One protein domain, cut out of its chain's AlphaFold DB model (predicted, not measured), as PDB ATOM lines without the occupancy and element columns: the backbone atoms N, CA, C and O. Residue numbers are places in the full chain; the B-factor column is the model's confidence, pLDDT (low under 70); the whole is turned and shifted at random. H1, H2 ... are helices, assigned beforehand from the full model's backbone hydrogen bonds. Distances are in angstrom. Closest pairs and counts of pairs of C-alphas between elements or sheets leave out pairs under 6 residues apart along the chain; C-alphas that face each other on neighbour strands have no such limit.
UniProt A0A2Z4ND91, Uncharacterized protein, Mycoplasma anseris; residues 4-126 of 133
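Overview. This is residues 4 to 126 of the 133 residues of an uncharacterized protein of Mycoplasma anseris (UniProt A0A2Z4ND91). A long last helix, H7, runs along much of the length of an elongated body; H3 crosses over it on a slant from H2 to H4, while H5 crosses the first part of H7 nearly at a right angle. Short H1 lies at one end of the body and short H6 near the other, where residues 81 to 86 stick out. The printed part has 123 residues with seven named helices, H1 to H7 in chain order, and no named strand; its class is all helix. It is compact, with a radius of gyration of the C-alphas of 15.3 A and spans of 44 by 26 by 25 A.

Arrangement. Start with H1, residues 5 to 10, which meets H2, residues 12 to 22, only through their link. Go on to H3, residues 26 to 43, the hub, touching three helices. H1 only just touches it, with 3 pairs of C-alphas within 8 A; the closest are those of Leu 5 and Tyr 40, 6.6 A apart. H2 and H3 form a helical hairpin at a steep tilt of 45 degrees, opposite ways, and their closest C-alphas, of Glu 20 and Lys 29, are 6.1 A apart. With residues 39 to 43 alone, H3 touches H4, residues 52 to 65, at a steep tilt of 65 degrees; look at the C-alphas of Ile 43 and Glu 58, the closest, at 6.2 A. Then find H5, residues 69 to 82, which touches residues 102 to 110 of H7, residues 102 to 125, about perpendicular at 85 degrees; the closest C-alphas, of Val 75 and Ala 106, are 5.7 A apart. Farther on, H7 touches H2 with residues 117 to 121 alone, closest at the C-alphas of Ile 15 and Ile 121, 6.4 A. H4 and H7 are close but not clearly touching, with the C-alphas of Ile 63 and Trp 111 6.6 A apart. H6, residues 87 to 93, touches no helix. Every O i to N i+4 pair is within hydrogen-bond range in H1, H2, H3, H4, H6 and H7; in H5 8 of 10 are.

Along the chain. Find C-alpha 5 at (-18.816, 11.498, 37.516), where H1 begins its 8.6 A; H2 then covers 15.5 A and H3 26.1 A. H4 covers 20.1 A, H5 20.0 A and H6 10.3 A. From C-alpha 102 at (-23.127, 13.848, 4.226), H7 runs 34.3 A to C-alpha 125 at (-30.488, 14.204, 37.699).

Size, cuts and confidence. The two C-alphas farthest apart, of Glu 46 and Ile 84, are 45.1 A apart. The printed part has no cut, and no link is long. The mean pLDDT of the printed part is 71.9; look for values under 70 at residues 23 to 28 and 66 to 112.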
ATOM      1  N   THR A   4     -21.001  15.537  39.135       90.25
ATOM      2  CA  THR A   4     -19.754  14.775  39.273       90.25
ATOM      3  C   THR A   4     -19.906  13.449  38.537       90.25
ATOM      4  O   THR A   4     -21.024  12.948  38.406       90.25
ATOM      5  N   LEU A   5     -18.794  12.827  38.137       89.69
ATOM      6  CA  LEU A   5     -18.816  11.498  37.516       89.69
ATOM      7  C   LEU A   5     -19.503  10.448  38.402       89.69
ATOM      8  O   LEU A   5     -20.242   9.599  37.918       89.69
ATOM      9  N   ASN A   6     -19.319  10.540  39.723       90.44
ATOM     10  CA  ASN A   6     -19.965   9.630  40.667       90.44
ATOM     11  C   ASN A   6     -21.500   9.757  40.640       90.44
ATOM     12  O   ASN A   6     -22.202   8.755  40.714       90.44
ATOM     13  N   LEU A   7     -22.033  10.977  40.494       88.75
ATOM     14  CA  LEU A   7     -23.475  11.184  40.341       88.75
ATOM     15  C   LEU A   7     -23.995  10.546  39.045       88.75
ATOM     16  O   LEU A   7     -25.004   9.849  39.092       88.75
ATOM     17  N   ILE A   8     -23.292  10.737  37.924       89.88
ATOM     18  CA  ILE A   8     -23.636  10.108  36.638       89.88
ATOM     19  C   ILE A   8     -23.653   8.580  36.776       89.88
ATOM     20  O   ILE A   8     -24.640   7.935  36.429       89.88
ATOM     21  N   ASN A   9     -22.602   8.003  37.361       90.88
ATOM     22  CA  ASN A   9     -22.468   6.556  37.525       90.88
ATOM     23  C   ASN A   9     -23.540   5.951  38.440       90.88
ATOM     24  O   ASN A   9     -24.015   4.847  38.175       90.88
ATOM     25  N   ASN A  10     -23.974   6.675  39.474       92.88
ATOM     26  CA  ASN A  10     -25.073   6.235  40.338       92.88
ATOM     27  C   ASN A  10     -26.419   6.147  39.598       92.88
ATOM     28  O   ASN A  10     -27.269   5.354  39.994       92.88
ATOM     29  N   HIS A  11     -26.599   6.923  38.527       92.00
ATOM     30  CA  HIS A  11     -27.803   6.931  37.688       92.00
ATOM     31  C   HIS A  11     -27.615   6.207  36.349       92.00
ATOM     32  O   HIS A  11     -28.455   6.325  35.458       92.00
ATOM     33  N   ARG A  12     -26.536   5.430  36.192       93.00
ATOM     34  CA  ARG A  12     -26.165   4.800  34.919       93.00
ATOM     35  C   ARG A  12     -27.307   4.019  34.266       93.00
ATOM     36  O   ARG A  12     -27.576   4.226  33.092       93.00
ATOM     37  N   LEU A  13     -27.994   3.161  35.022       93.06
ATOM     38  CA  LEU A  13     -29.089   2.337  34.489       93.06
ATOM     39  C   LEU A  13     -30.289   3.177  34.033       93.06
ATOM     40  O   LEU A  13     -30.907   2.864  33.018       93.06
ATOM     41  N   ASP A  14     -30.606   4.251  34.757       91.75
ATOM     42  CA  ASP A  14     -31.702   5.154  34.397       91.75
ATOM     43  C   ASP A  14     -31.364   5.939  33.121       91.75
ATOM     44  O   ASP A  14     -32.216   6.103  32.249       91.75
ATOM     45  N   ILE A  15     -30.105   6.366  32.982       90.38
ATOM     46  CA  ILE A  15     -29.583   7.029  31.780       90.38
ATOM     47  C   ILE A  15     -29.601   6.070  30.581       90.38
ATOM     48  O   ILE A  15     -30.086   6.429  29.510       90.38
ATOM     49  N   GLU A  16     -29.117   4.838  30.753       90.25
ATOM     50  CA  GLU A  16     -29.119   3.816  29.699       90.25
ATOM     51  C   GLU A  16     -30.540   3.502  29.227       90.25
ATOM     52  O   GLU A  16     -30.783   3.438  28.022       90.25
ATOM     53  N   LYS A  17     -31.491   3.376  30.156       89.31
ATOM     54  CA  LYS A  17     -32.904   3.174  29.832       89.31
ATOM     55  C   LYS A  17     -33.505   4.373  29.097       89.31
ATOM     56  O   LYS A  17     -34.227   4.198  28.123       89.31
ATOM     57  N   LEU A  18     -33.174   5.591  29.519       87.06
ATOM     58  CA  LEU A  18     -33.620   6.806  28.844       87.06
ATOM     59  C   LEU A  18     -33.143   6.842  27.385       87.06
ATOM     60  O   LEU A  18     -33.915   7.186  26.490       87.06
ATOM     61  N   ILE A  19     -31.901   6.430  27.126       83.06
ATOM     62  CA  ILE A  19     -31.371   6.274  25.764       83.06
ATOM     63  C   ILE A  19     -32.136   5.171  25.013       83.06
ATOM     64  O   ILE A  19     -32.502   5.340  23.852       83.06
ATOM     65  N   GLU A  20     -32.430   4.040  25.653       83.75
ATOM     66  CA  GLU A  20     -33.189   2.959  25.014       83.75
ATOM     67  C   GLU A  20     -34.595   3.373  24.579       83.75
ATOM     68  O   GLU A  20     -35.039   2.928  23.515       83.75
ATOM     69  N   ASP A  21     -35.260   4.204  25.379       81.31
ATOM     70  CA  ASP A  21     -36.629   4.665  25.149       81.31
ATOM     71  C   ASP A  21     -36.704   5.747  24.052       81.31
ATOM     72  O   ASP A  21     -37.721   5.856  23.365       81.31
ATOM     73  N   ASN A  22     -35.629   6.518  23.842       74.06
ATOM     74  CA  ASN A  22     -35.613   7.657  22.913       74.06
ATOM     75  C   ASN A  22     -34.992   7.358  21.537       74.06
ATOM     76  O   ASN A  22     -35.148   8.161  20.616       74.06
ATOM     77  N   PHE A  23     -34.337   6.206  21.350       69.81
ATOM     78  CA  PHE A  23     -33.695   5.849  20.077       69.81
ATOM     79  C   PHE A  23     -34.223   4.540  19.487       69.81
ATOM     80  O   PHE A  23     -34.645   3.619  20.187       69.81
ATOM     81  N   LYS A  24     -34.191   4.437  18.155       64.06
ATOM     82  CA  LYS A  24     -34.528   3.219  17.402       64.06
ATOM     83  C   LYS A  24     -33.238   2.578  16.875       64.06
ATOM     84  O   LYS A  24     -32.284   3.282  16.580       64.06
ATOM     85  N   GLY A  25     -33.224   1.249  16.759       63.25
ATOM     86  CA  GLY A  25     -32.048   0.479  16.327       63.25
ATOM     87  C   GLY A  25     -31.167   0.029  17.498       63.25
ATOM     88  O   GLY A  25     -30.806   0.819  18.362       63.25
ATOM     89  N   SER A  26     -30.844  -1.265  17.564       58.44
ATOM     90  CA  SER A  26     -30.070  -1.842  18.675       58.44
ATOM     91  C   SER A  26     -28.607  -1.393  18.679       58.44
ATOM     92  O   SER A  26     -28.064  -1.109  19.740       58.44
ATOM     93  N   LEU A  27     -27.983  -1.284  17.504       57.66
ATOM     94  CA  LEU A  27     -26.580  -0.884  17.370       57.66
ATOM     95  C   LEU A  27     -26.370   0.595  17.744       57.66
ATOM     96  O   LEU A  27     -25.448   0.928  18.482       57.66
ATOM     97  N   THR A  28     -27.280   1.466  17.301       64.94
ATOM     98  CA  THR A  28     -27.269   2.906  17.598       64.94
ATOM     99  C   THR A  28     -27.412   3.178  19.097       64.94
ATOM    100  O   THR A  28     -26.738   4.057  19.622       64.94
ATOM    101  N   LYS A  29     -28.232   2.394  19.812       74.81
ATOM    102  CA  LYS A  29     -28.406   2.512  21.272       74.81
ATOM    103  C   LYS A  29     -27.116   2.247  22.034       74.81
ATOM    104  O   LYS A  29     -26.718   3.070  22.852       74.81
ATOM    105  N   GLU A  30     -26.473   1.114  21.768       74.50
ATOM    106  CA  GLU A  30     -25.234   0.736  22.457       74.50
ATOM    107  C   GLU A  30     -24.112   1.739  22.182       74.50
ATOM    108  O   GLU A  30     -23.389   2.131  23.097       74.50
ATOM    109  N   LEU A  31     -24.036   2.244  20.949       71.50
ATOM    110  CA  LEU A  31     -23.078   3.278  20.573       71.50
ATOM    111  C   LEU A  31     -23.328   4.611  21.298       71.50
ATOM    112  O   LEU A  31     -22.386   5.225  21.796       71.50
ATOM    113  N   ILE A  32     -24.583   5.065  21.378       74.88
ATOM    114  CA  ILE A  32     -24.943   6.301  22.091       74.88
ATOM    115  C   ILE A  32     -24.628   6.174  23.584       74.88
ATOM    116  O   ILE A  32     -24.056   7.100  24.158       74.88
ATOM    117  N   LYS A  33     -24.948   5.030  24.205       83.06
ATOM    118  CA  LYS A  33     -24.583   4.751  25.604       83.06
ATOM    119  C   LYS A  33     -23.076   4.885  25.798       83.06
ATOM    120  O   LYS A  33     -22.646   5.637  26.667       83.06
ATOM    121  N   GLN A  34     -22.290   4.196  24.971       82.38
ATOM    122  CA  GLN A  34     -20.833   4.225  25.053       82.38
ATOM    123  C   GLN A  34     -20.293   5.657  24.969       82.38
ATOM    124  O   GLN A  34     -19.565   6.078  25.861       82.38
ATOM    125  N   VAL A  35     -20.709   6.428  23.961       78.94
ATOM    126  CA  VAL A  35     -20.201   7.793  23.760       78.94
ATOM    127  C   VAL A  35     -20.602   8.746  24.871       78.94
ATOM    128  O   VAL A  35     -19.796   9.578  25.269       78.94
ATOM    129  N   ILE A  36     -21.810   8.621  25.415       84.38
ATOM    130  CA  ILE A  36     -22.225   9.456  26.545       84.38
ATOM    131  C   ILE A  36     -21.350   9.192  27.770       84.38
ATOM    132  O   ILE A  36     -20.920  10.139  28.430       84.38
ATOM    133  N   PHE A  37     -21.062   7.927  28.079       88.25
ATOM    134  CA  PHE A  37     -20.240   7.607  29.245       88.25
ATOM    135  C   PHE A  37     -18.763   7.940  29.030       88.25
ATOM    136  O   PHE A  37     -18.165   8.519  29.931       88.25
ATOM    137  N   GLU A  38     -18.206   7.688  27.844       87.06
ATOM    138  CA  GLU A  38     -16.847   8.126  27.486       87.06
ATOM    139  C   GLU A  38     -16.717   9.654  27.570       87.06
ATOM    140  O   GLU A  38     -15.774  10.172  28.168       87.06
ATOM    141  N   MET A  39     -17.711  10.388  27.062       87.06
ATOM    142  CA  MET A  39     -17.770  11.843  27.171       87.06
ATOM    143  C   MET A  39     -17.749  12.301  28.630       87.06
ATOM    144  O   MET A  39     -16.969  13.184  28.979       87.06
ATOM    145  N   TYR A  40     -18.579  11.726  29.503       89.25
ATOM    146  CA  TYR A  40     -18.575  12.123  30.912       89.25
ATOM    147  C   TYR A  40     -17.282  11.728  31.635       89.25
ATOM    148  O   TYR A  40     -16.817  12.494  32.480       89.25
ATOM    149  N   GLU A  41     -16.678  10.585  31.313       89.44
ATOM    150  CA  GLU A  41     -15.370  10.201  31.855       89.44
ATOM    151  C   GLU A  41     -14.277  11.212  31.471       89.44
ATOM    152  O   GLU A  41     -13.482  11.600  32.330       89.44
ATOM    153  N   GLU A  42     -14.278  11.704  30.228       88.19
ATOM    154  CA  GLU A  42     -13.348  12.745  29.774       88.19
ATOM    155  C   GLU A  42     -13.636  14.115  30.408       88.19
ATOM    156  O   GLU A  42     -12.724  14.753  30.942       88.19
ATOM    157  N   ILE A  43     -14.895  14.564  30.417       88.31
ATOM    158  CA  ILE A  43     -15.298  15.861  30.993       88.31
ATOM    159  C   ILE A  43     -14.929  15.946  32.480       88.31
ATOM    160  O   ILE A  43     -14.443  16.972  32.967       88.31
ATOM    161  N   PHE A  44     -15.156  14.858  33.218       87.31
ATOM    162  CA  PHE A  44     -14.896  14.788  34.652       87.31
ATOM    163  C   PHE A  44     -13.511  14.224  35.001       87.31
ATOM    164  O   PHE A  44     -13.284  13.861  36.164       87.31
ATOM    165  N   TYR A  45     -12.568  14.196  34.050       82.56
ATOM    166  CA  TYR A  45     -11.172  13.853  34.320       82.56
ATOM    167  C   TYR A  45     -10.632  14.681  35.506       82.56
ATOM    168  O   TYR A  45     -10.950  15.861  35.656       82.56
ATOM    169  N   GLU A  46      -9.866  14.039  36.396       77.56
ATOM    170  CA  GLU A  46      -9.427  14.575  37.705       77.56
ATOM    171  C   GLU A  46     -10.546  14.856  38.736       77.56
ATOM    172  O   GLU A  46     -10.362  15.649  39.659       77.56
ATOM    173  N   ASN A  47     -11.696  14.174  38.649       70.00
ATOM    174  CA  ASN A  47     -12.821  14.315  39.593       70.00
ATOM    175  C   ASN A  47     -13.351  15.754  39.709       70.00
ATOM    176  O   ASN A  47     -13.762  16.200  40.789       70.00
ATOM    177  N   LYS A  48     -13.362  16.491  38.595       84.62
ATOM    178  CA  LYS A  48     -13.965  17.824  38.538       84.62
ATOM    179  C   LYS A  48     -15.417  17.790  39.023       84.62
ATOM    180  O   LYS A  48     -16.134  16.797  38.900       84.62
ATOM    181  N   SER A  49     -15.865  18.913  39.572       89.38
ATOM    182  CA  SER A  49     -17.270  19.138  39.892       89.38
ATOM    183  C   SER A  49     -17.756  20.346  39.116       89.38
ATOM    184  O   SER A  49     -17.217  21.437  39.289       89.38
ATOM    185  N   LEU A  50     -18.777  20.172  38.286       86.88
ATOM    186  CA  LEU A  50     -19.208  21.188  37.328       86.88
ATOM    187  C   LEU A  50     -20.596  21.713  37.693       86.88
ATOM    188  O   LEU A  50     -21.475  20.961  38.112       86.88
ATOM    189  N   SER A  51     -20.793  23.018  37.586       87.75
ATOM    190  CA  SER A  51     -22.120  23.627  37.510       87.75
ATOM    191  C   SER A  51     -22.798  23.264  36.185       87.75
ATOM    192  O   SER A  51     -22.167  22.725  35.280       87.75
ATOM    193  N   ASN A  52     -24.087  23.579  36.063       81.62
ATOM    194  CA  ASN A  52     -24.846  23.306  34.842       81.62
ATOM    195  C   ASN A  52     -24.210  23.967  33.600       81.62
ATOM    196  O   ASN A  52     -23.944  23.305  32.604       81.62
ATOM    197  N   SER A  53     -23.872  25.257  33.692       84.00
ATOM    198  CA  SER A  53     -23.255  25.994  32.581       84.00
ATOM    199  C   SER A  53     -21.867  25.472  32.206       84.00
ATOM    200  O   SER A  53     -21.506  25.495  31.036       84.00
ATOM    201  N   GLU A  54     -21.087  25.008  33.187       88.50
ATOM    202  CA  GLU A  54     -19.769  24.419  32.931       88.50
ATOM    203  C   GLU A  54     -19.905  23.050  32.255       88.50
ATOM    204  O   GLU A  54     -19.202  22.781  31.290       88.50
ATOM    205  N   LEU A  55     -20.840  22.211  32.711       85.19
ATOM    206  CA  LEU A  55     -21.088  20.904  32.104       85.19
ATOM    207  C   LEU A  55     -21.560  21.033  30.652       85.19
ATOM    208  O   LEU A  55     -21.040  20.335  29.790       85.19
ATOM    209  N   GLN A  56     -22.480  21.960  30.371       82.00
ATOM    210  CA  GLN A  56     -22.932  22.229  29.004       82.00
ATOM    211  C   GLN A  56     -21.770  22.665  28.099       82.00
ATOM    212  O   GLN A  56     -21.605  22.123  27.010       82.00
ATOM    213  N   ALA A  57     -20.931  23.598  28.563       85.25
ATOM    214  CA  ALA A  57     -19.791  24.082  27.786       85.25
ATOM    215  C   ALA A  57     -18.765  22.972  27.489       85.25
ATOM    216  O   ALA A  57     -18.235  22.901  26.381       85.25
ATOM    217  N   GLU A  58     -18.502  22.095  28.460       87.25
ATOM    218  CA  GLU A  58     -17.594  20.957  28.288       87.25
ATOM    219  C   GLU A  58     -18.189  19.892  27.348       87.25
ATOM    220  O   GLU A  58     -17.469  19.354  26.508       87.25
ATOM    221  N   THR A  59     -19.504  19.639  27.404       82.31
ATOM    222  CA  THR A  59     -20.201  18.774  26.436       82.31
ATOM    223  C   THR A  59     -20.104  19.330  25.017       82.31
ATOM    224  O   THR A  59     -19.690  18.611  24.108       82.31
ATOM    225  N   ASP A  60     -20.406  20.613  24.815       78.38
ATOM    226  CA  ASP A  60     -20.296  21.249  23.497       78.38
ATOM    227  C   ASP A  60     -18.855  21.200  22.963       78.38
ATOM    228  O   ASP A  60     -18.623  20.908  21.784       78.38
ATOM    229  N   SER A  61     -17.872  21.415  23.843       83.50
ATOM    230  CA  SER A  61     -16.454  21.289  23.512       83.50
ATOM    231  C   SER A  61     -16.091  19.859  23.100       83.50
ATOM    232  O   SER A  61     -15.506  19.674  22.030       83.50
ATOM    233  N   TYR A  62     -16.483  18.846  23.880       81.69
ATOM    234  CA  TYR A  62     -16.211  17.436  23.581       81.69
ATOM    235  C   TYR A  62     -16.756  17.038  22.211       81.69
ATOM    236  O   TYR A  62     -16.021  16.494  21.390       81.69
ATOM    237  N   ILE A  63     -18.020  17.359  21.925       72.00
ATOM    238  CA  ILE A  63     -18.673  17.004  20.657       72.00
ATOM    239  C   ILE A  63     -17.956  17.664  19.475       72.00
ATOM    240  O   ILE A  63     -17.774  17.044  18.428       72.00
ATOM    241  N   SER A  64     -17.506  18.911  19.642       72.75
ATOM    242  CA  SER A  64     -16.768  19.620  18.594       72.75
ATOM    243  C   SER A  64     -15.392  19.005  18.287       72.75
ATOM    244  O   SER A  64     -14.909  19.117  17.158       72.75
ATOM    245  N   GLN A  65     -14.767  18.354  19.274       71.50
ATOM    246  CA  GLN A  65     -13.407  17.812  19.192       71.50
ATOM    247  C   GLN A  65     -13.382  16.324  18.820       71.50
ATOM    248  O   GLN A  65     -12.587  15.912  17.973       71.50
ATOM    249  N   ASN A  66     -14.265  15.518  19.408       65.25
ATOM    250  CA  ASN A  66     -14.287  14.061  19.284       65.25
ATOM    251  C   ASN A  66     -15.143  13.594  18.102       65.25
ATOM    252  O   ASN A  66     -16.086  12.811  18.210       65.25
ATOM    253  N   ASN A  67     -14.748  14.076  16.925       57.22
ATOM    254  CA  ASN A  67     -15.372  13.838  15.630       57.22
ATOM    255  C   ASN A  67     -15.019  12.432  15.081       57.22
ATOM    256  O   ASN A  67     -14.374  12.291  14.036       57.22
ATOM    257  N   ASN A  68     -15.358  11.390  15.847       54.16
ATOM    258  CA  ASN A  68     -14.851  10.028  15.682       54.16
ATOM    259  C   ASN A  68     -15.363   9.354  14.387       54.16
ATOM    260  O   ASN A  68     -16.539   9.435  14.031       54.16
ATOM    261  N   LEU A  69     -14.465   8.677  13.662       46.38
ATOM    262  CA  LEU A  69     -14.700   8.119  12.320       46.38
ATOM    263  C   LEU A  69     -15.731   6.977  12.308       46.38
ATOM    264  O   LEU A  69     -16.519   6.883  11.372       46.38
ATOM    265  N   ILE A  70     -15.763   6.158  13.364       46.50
ATOM    266  CA  ILE A  70     -16.710   5.035  13.524       46.50
ATOM    267  C   ILE A  70     -18.154   5.552  13.663       46.50
ATOM    268  O   ILE A  70     -19.104   4.937  13.190       46.50
ATOM    269  N   TRP A  71     -18.308   6.736  14.259       54.03
ATOM    270  CA  TRP A  71     -19.592   7.400  14.490       54.03
ATOM    271  C   TRP A  71     -20.232   7.907  13.199       54.03
ATOM    272  O   TRP A  71     -21.447   7.868  13.025       54.03
ATOM    273  N   LYS A  72     -19.391   8.365  12.272       56.59
ATOM    274  CA  LYS A  72     -19.823   8.891  10.982       56.59
ATOM    275  C   LYS A  72     -20.447   7.809  10.117       56.59
ATOM    276  O   LYS A  72     -21.484   8.070   9.532       56.59
ATOM    277  N   GLU A  73     -19.878   6.607  10.072       55.88
ATOM    278  CA  GLU A  73     -20.395   5.521   9.227       55.88
ATOM    279  C   GLU A  73     -21.793   5.043   9.641       55.88
ATOM    280  O   GLU A  73     -22.663   4.915   8.783       55.88
ATOM    281  N   GLU A  74     -22.051   4.839  10.934       56.72
ATOM    282  CA  GLU A  74     -23.376   4.401  11.400       56.72
ATOM    283  C   GLU A  74     -24.408   5.538  11.385       56.72
ATOM    284  O   GLU A  74     -25.565   5.298  11.041       56.72
ATOM    285  N   VAL A  75     -24.012   6.790  11.650       58.66
ATOM    286  CA  VAL A  75     -24.907   7.939  11.425       58.66
ATOM    287  C   VAL A  75     -25.178   8.141   9.937       58.66
ATOM    288  O   VAL A  75     -26.309   8.446   9.588       58.66
ATOM    289  N   TYR A  76     -24.213   7.921   9.038       60.06
ATOM    290  CA  TYR A  76     -24.489   7.923   7.597       60.06
ATOM    291  C   TYR A  76     -25.427   6.811   7.200       60.06
ATOM    292  O   TYR A  76     -26.254   7.025   6.329       60.06
ATOM    293  N   LYS A  77     -25.301   5.634   7.802       62.19
ATOM    294  CA  LYS A  77     -26.196   4.523   7.519       62.19
ATOM    295  C   LYS A  77     -27.610   4.823   8.006       62.19
ATOM    296  O   LYS A  77     -28.550   4.632   7.250       62.19
ATOM    297  N   TYR A  78     -27.751   5.382   9.207       59.00
ATOM    298  CA  TYR A  78     -29.032   5.848   9.732       59.00
ATOM    299  C   TYR A  78     -29.622   6.988   8.894       59.00
ATOM    300  O   TYR A  78     -30.797   6.942   8.561       59.00
ATOM    301  N   LEU A  79     -28.815   7.983   8.508       55.50
ATOM    302  CA  LEU A  79     -29.234   9.055   7.605       55.50
ATOM    303  C   LEU A  79     -29.617   8.500   6.236       55.50
ATOM    304  O   LEU A  79     -30.642   8.905   5.732       55.50
ATOM    305  N   ALA A  80     -28.882   7.542   5.675       55.81
ATOM    306  CA  ALA A  80     -29.222   6.895   4.407       55.81
ATOM    307  C   ALA A  80     -30.507   6.048   4.504       55.81
ATOM    308  O   ALA A  80     -31.250   5.936   3.532       55.81
ATOM    309  N   GLU A  81     -30.775   5.449   5.669       55.72
ATOM    310  CA  GLU A  81     -32.010   4.713   5.961       55.72
ATOM    311  C   GLU A  81     -33.198   5.663   6.226       55.72
ATOM    312  O   GLU A  81     -34.324   5.337   5.854       55.72
ATOM    313  N   ALA A  82     -32.958   6.841   6.811       47.81
ATOM    314  CA  ALA A  82     -33.948   7.899   7.031       47.81
ATOM    315  C   ALA A  82     -34.182   8.774   5.779       47.81
ATOM    316  O   ALA A  82     -35.287   9.265   5.576       47.81
ATOM    317  N   GLU A  83     -33.192   8.924   4.890       43.38
ATOM    318  CA  GLU A  83     -33.181   9.795   3.696       43.38
ATOM    319  C   GLU A  83     -34.210   9.414   2.621       43.38
ATOM    320  O   GLU A  83     -34.407  10.182   1.681       43.38
ATOM    321  N   ILE A  84     -34.910   8.282   2.746       45.62
ATOM    322  CA  ILE A  84     -36.067   8.003   1.881       45.62
ATOM    323  C   ILE A  84     -37.321   8.774   2.350       45.62
ATOM    324  O   ILE A  84     -38.143   9.116   1.502       45.62
ATOM    325  N   ASP A  85     -37.423   9.141   3.636       41.75
ATOM    326  CA  ASP A  85     -38.590   9.834   4.216       41.75
ATOM    327  C   ASP A  85     -38.275  11.218   4.844       41.75
ATOM    328  O   ASP A  85     -39.198  11.997   5.065       41.75
ATOM    329  N   ASP A  86     -37.007  11.565   5.114       47.41
ATOM    330  CA  ASP A  86     -36.639  12.710   5.987       47.41
ATOM    331  C   ASP A  86     -35.963  13.906   5.269       47.41
ATOM    332  O   ASP A  86     -35.450  14.834   5.904       47.41
ATOM    333  N   LEU A  87     -35.967  13.936   3.929       47.91
ATOM    334  CA  LEU A  87     -35.476  15.091   3.149       47.91
ATOM    335  C   LEU A  87     -36.236  16.393   3.472       47.91
ATOM    336  O   LEU A  87     -35.660  17.480   3.385       47.91
ATOM    337  N   ASP A  88     -37.503  16.288   3.879       52.25
ATOM    338  CA  ASP A  88     -38.318  17.427   4.306       52.25
ATOM    339  C   ASP A  88     -37.829  18.011   5.643       52.25
ATOM    340  O   ASP A  88     -37.706  19.229   5.754       52.25
ATOM    341  N   PHE A  89     -37.428  17.175   6.611       52.28
ATOM    342  CA  PHE A  89     -36.826  17.620   7.878       52.28
ATOM    343  C   PHE A  89     -35.489  18.339   7.654       52.28
ATOM    344  O   PHE A  89     -35.233  19.403   8.223       52.28
ATOM    345  N   ILE A  90     -34.640  17.791   6.777       48.66
ATOM    346  CA  ILE A  90     -33.361  18.418   6.417       48.66
ATOM    347  C   ILE A  90     -33.596  19.790   5.764       48.66
ATOM    348  O   ILE A  90     -32.896  20.745   6.097       48.66
ATOM    349  N   ASN A  91     -34.588  19.924   4.882       52.09
ATOM    350  CA  ASN A  91     -34.918  21.201   4.241       52.09
ATOM    351  C   ASN A  91     -35.602  22.207   5.186       52.09
ATOM    352  O   ASN A  91     -35.396  23.410   5.029       52.09
ATOM    353  N   GLU A  92     -36.392  21.742   6.157       54.12
ATOM    354  CA  GLU A  92     -37.098  22.589   7.129       54.12
ATOM    355  C   GLU A  92     -36.129  23.265   8.112       54.12
ATOM    356  O   GLU A  92     -36.253  24.460   8.384       54.12
ATOM    357  N   TYR A  93     -35.121  22.531   8.594       48.25
ATOM    358  CA  TYR A  93     -34.173  23.032   9.598       48.25
ATOM    359  C   TYR A  93     -32.825  23.478   9.013       48.25
ATOM    360  O   TYR A  93     -32.130  24.297   9.622       48.25
ATOM    361  N   PHE A  94     -32.465  23.008   7.816       49.53
ATOM    362  CA  PHE A  94     -31.233  23.372   7.107       49.53
ATOM    363  C   PHE A  94     -31.528  23.736   5.640       49.53
ATOM    364  O   PHE A  94     -31.036  23.071   4.728       49.53
ATOM    365  N   PRO A  95     -32.267  24.836   5.381       45.75
ATOM    366  CA  PRO A  95     -32.788  25.211   4.055       45.75
ATOM    367  C   PRO A  95     -31.721  25.489   2.973       45.75
ATOM    368  O   PRO A  95     -32.049  25.834   1.838       45.75
ATOM    369  N   THR A  96     -30.434  25.359   3.298       46.97
ATOM    370  CA  THR A  96     -29.287  25.605   2.415       46.97
ATOM    371  C   THR A  96     -28.447  24.356   2.131       46.97
ATOM    372  O   THR A  96     -27.278  24.495   1.776       46.97
ATOM    373  N   THR A  97     -28.980  23.138   2.243       51.50
ATOM    374  CA  THR A  97     -28.229  21.886   1.975       51.50
ATOM    375  C   THR A  97     -27.710  21.709   0.541       51.50
ATOM    376  O   THR A  97     -27.024  20.728   0.263       51.50
ATOM    377  N   ASN A  98     -27.879  22.698  -0.342       47.66
ATOM    378  CA  ASN A  98     -27.053  22.856  -1.541       47.66
ATOM    379  C   ASN A  98     -25.576  23.120  -1.168       47.66
ATOM    380  O   ASN A  98     -25.096  24.251  -1.241       47.66
ATOM    381  N   GLY A  99     -24.842  22.072  -0.779       52.66
ATOM    382  CA  GLY A  99     -23.383  22.103  -0.619       52.66
ATOM    383  C   GLY A  99     -22.810  21.494   0.662       52.66
ATOM    384  O   GLY A  99     -21.588  21.490   0.809       52.66
ATOM    385  N   LEU A 100     -23.629  20.972   1.584       57.09
ATOM    386  CA  LEU A 100     -23.108  20.250   2.751       57.09
ATOM    387  C   LEU A 100     -22.818  18.792   2.384       57.09
ATOM    388  O   LEU A 100     -23.638  18.121   1.765       57.09
ATOM    389  N   SER A 101     -21.640  18.291   2.764       65.00
ATOM    390  CA  SER A 101     -21.340  16.865   2.638       65.00
ATOM    391  C   SER A 101     -22.191  16.059   3.625       65.00
ATOM    392  O   SER A 101     -22.516  16.555   4.704       65.00
ATOM    393  N   LEU A 102     -22.475  14.792   3.303       62.62
ATOM    394  CA  LEU A 102     -23.127  13.848   4.226       62.62
ATOM    395  C   LEU A 102     -22.444  13.849   5.600       62.62
ATOM    396  O   LEU A 102     -23.110  13.850   6.630       62.62
ATOM    397  N   THR A 103     -21.112  13.979   5.613       62.16
ATOM    398  CA  THR A 103     -20.296  14.187   6.817       62.16
ATOM    399  C   THR A 103     -20.763  15.309   7.694       62.16
ATOM    400  O   THR A 103     -20.899  15.121   8.902       62.16
ATOM    401  N   LYS A 104     -21.024  16.469   7.104       63.41
ATOM    402  CA  LYS A 104     -21.428  17.611   7.898       63.41
ATOM    403  C   LYS A 104     -22.845  17.452   8.443       63.41
ATOM    404  O   LYS A 104     -23.107  17.880   9.560       63.41
ATOM    405  N   ILE A 105     -23.721  16.787   7.692       63.97
ATOM    406  CA  ILE A 105     -25.093  16.475   8.114       63.97
ATOM    407  C   ILE A 105     -25.079  15.505   9.307       63.97
ATOM    408  O   ILE A 105     -25.739  15.763  10.312       63.97
ATOM    409  N   ALA A 106     -24.258  14.452   9.254       65.44
ATOM    410  CA  ALA A 106     -24.089  13.506  10.359       65.44
ATOM    411  C   ALA A 106     -23.562  14.163  11.640       65.44
ATOM    412  O   ALA A 106     -24.085  13.903  12.720       65.44
ATOM    413  N   GLU A 107     -22.564  15.043  11.526       65.12
ATOM    414  CA  GLU A 107     -22.026  15.804  12.664       65.12
ATOM    415  C   GLU A 107     -23.091  16.683  13.330       65.12
ATOM    416  O   GLU A 107     -23.164  16.758  14.556       65.12
ATOM    417  N   ILE A 108     -23.925  17.348  12.530       65.44
ATOM    418  CA  ILE A 108     -25.004  18.195  13.042       65.44
ATOM    419  C   ILE A 108     -26.071  17.340  13.733       65.44
ATOM    420  O   ILE A 108     -26.504  17.682  14.831       65.44
ATOM    421  N   HIS A 109     -26.466  16.214  13.132       68.12
ATOM    422  CA  HIS A 109     -27.449  15.314  13.735       68.12
ATOM    423  C   HIS A 109     -26.944  14.744  15.064       68.12
ATOM    424  O   HIS A 109     -27.666  14.751  16.058       68.12
ATOM    425  N   LEU A 110     -25.678  14.323  15.100       68.94
ATOM    426  CA  LEU A 110     -24.982  13.908  16.313       68.94
ATOM    427  C   LEU A 110     -25.072  14.983  17.408       68.94
ATOM    428  O   LEU A 110     -25.484  14.690  18.531       68.94
ATOM    429  N   TRP A 111     -24.717  16.225  17.071       69.81
ATOM    430  CA  TRP A 111     -24.741  17.345  18.008       69.81
ATOM    431  C   TRP A 111     -26.144  17.595  18.573       69.81
ATOM    432  O   TRP A 111     -26.290  17.757  19.785       69.81
ATOM    433  N   ILE A 112     -27.179  17.558  17.725       68.38
ATOM    434  CA  ILE A 112     -28.577  17.695  18.160       68.38
ATOM    435  C   ILE A 112     -28.941  16.568  19.127       68.38
ATOM    436  O   ILE A 112     -29.396  16.839  20.235       68.38
ATOM    437  N   ARG A 113     -28.695  15.307  18.748       72.25
ATOM    438  CA  ARG A 113     -29.086  14.146  19.561       72.25
ATOM    439  C   ARG A 113     -28.375  14.098  20.905       72.25
ATOM    440  O   ARG A 113     -29.023  13.826  21.911       72.25
ATOM    441  N   LEU A 114     -27.072  14.373  20.956       73.88
ATOM    442  CA  LEU A 114     -26.362  14.400  22.235       73.88
ATOM    443  C   LEU A 114     -26.852  15.532  23.134       73.88
ATOM    444  O   LEU A 114     -27.011  15.298  24.326       73.88
ATOM    445  N   ASN A 115     -27.148  16.715  22.591       73.62
ATOM    446  CA  ASN A 115     -27.705  17.805  23.390       73.62
ATOM    447  C   ASN A 115     -29.129  17.512  23.883       73.62
ATOM    448  O   ASN A 115     -29.429  17.782  25.046       73.62
ATOM    449  N   GLU A 116     -29.981  16.902  23.054       74.75
ATOM    450  CA  GLU A 116     -31.305  16.419  23.471       74.75
ATOM    451  C   GLU A 116     -31.185  15.438  24.646       74.75
ATOM    452  O   GLU A 116     -31.837  15.616  25.677       74.75
ATOM    453  N   ILE A 117     -30.307  14.436  24.531       78.81
ATOM    454  CA  ILE A 117     -30.095  13.457  25.602       78.81
ATOM    455  C   ILE A 117     -29.497  14.115  26.843       78.81
ATOM    456  O   ILE A 117     -29.937  13.817  27.948       78.81
ATOM    457  N   ASN A 118     -28.523  15.010  26.688       78.81
ATOM    458  CA  ASN A 118     -27.900  15.699  27.815       78.81
ATOM    459  C   ASN A 118     -28.948  16.508  28.594       78.81
ATOM    460  O   ASN A 118     -28.998  16.425  29.818       78.81
ATOM    461  N   GLY A 119     -29.869  17.184  27.895       81.62
ATOM    462  CA  GLY A 119     -31.017  17.852  28.512       81.62
ATOM    463  C   GLY A 119     -31.933  16.890  29.278       81.62
ATOM    464  O   GLY A 119     -32.336  17.177  30.408       81.62
ATOM    465  N   LEU A 120     -32.223  15.715  28.714       84.44
ATOM    466  CA  LEU A 120     -33.014  14.681  29.389       84.44
ATOM    467  C   LEU A 120     -32.302  14.105  30.627       84.44
ATOM    468  O   LEU A 120     -32.930  13.934  31.674       84.44
ATOM    469  N   ILE A 121     -30.993  13.856  30.541       85.06
ATOM    470  CA  ILE A 121     -30.157  13.432  31.670       85.06
ATOM    471  C   ILE A 121     -30.142  14.524  32.746       85.06
ATOM    472  O   ILE A 121     -30.276  14.219  33.928       85.06
ATOM    473  N   PHE A 122     -30.048  15.803  32.381       82.62
ATOM    474  CA  PHE A 122     -30.111  16.897  33.352       82.62
ATOM    475  C   PHE A 122     -31.428  16.918  34.118       82.62
ATOM    476  O   PHE A 122     -31.403  17.048  35.345       82.62
ATOM    477  N   ASN A 123     -32.551  16.732  33.424       83.12
ATOM    478  CA  ASN A 123     -33.869  16.643  34.049       83.12
ATOM    479  C   ASN A 123     -33.968  15.437  34.993       83.12
ATOM    480  O   ASN A 123     -34.480  15.562  36.105       83.12
ATOM    481  N   LEU A 124     -33.430  14.286  34.581       85.06
ATOM    482  CA  LEU A 124     -33.367  13.078  35.408       85.06
ATOM    483  C   LEU A 124     -32.563  13.312  36.696       85.06
ATOM    484  O   LEU A 124     -32.992  12.926  37.784       85.06
ATOM    485  N   LEU A 125     -31.402  13.957  36.581       82.75
ATOM    486  CA  LEU A 125     -30.488  14.204  37.699       82.75
ATOM    487  C   LEU A 125     -30.939  15.356  38.603       82.75
ATOM    488  O   LEU A 125     -30.489  15.447  39.745       82.75
ATOM    489  N   ASN A 126     -31.819  16.234  38.119       77.81
ATOM    490  CA  ASN A 126     -32.371  17.351  38.875       77.81
ATOM    491  C   ASN A 126     -33.911  17.311  38.870       77.81
ATOM    492  O   ASN A 126     -34.549  18.153  38.235       77.81
TER     493      ASN A 126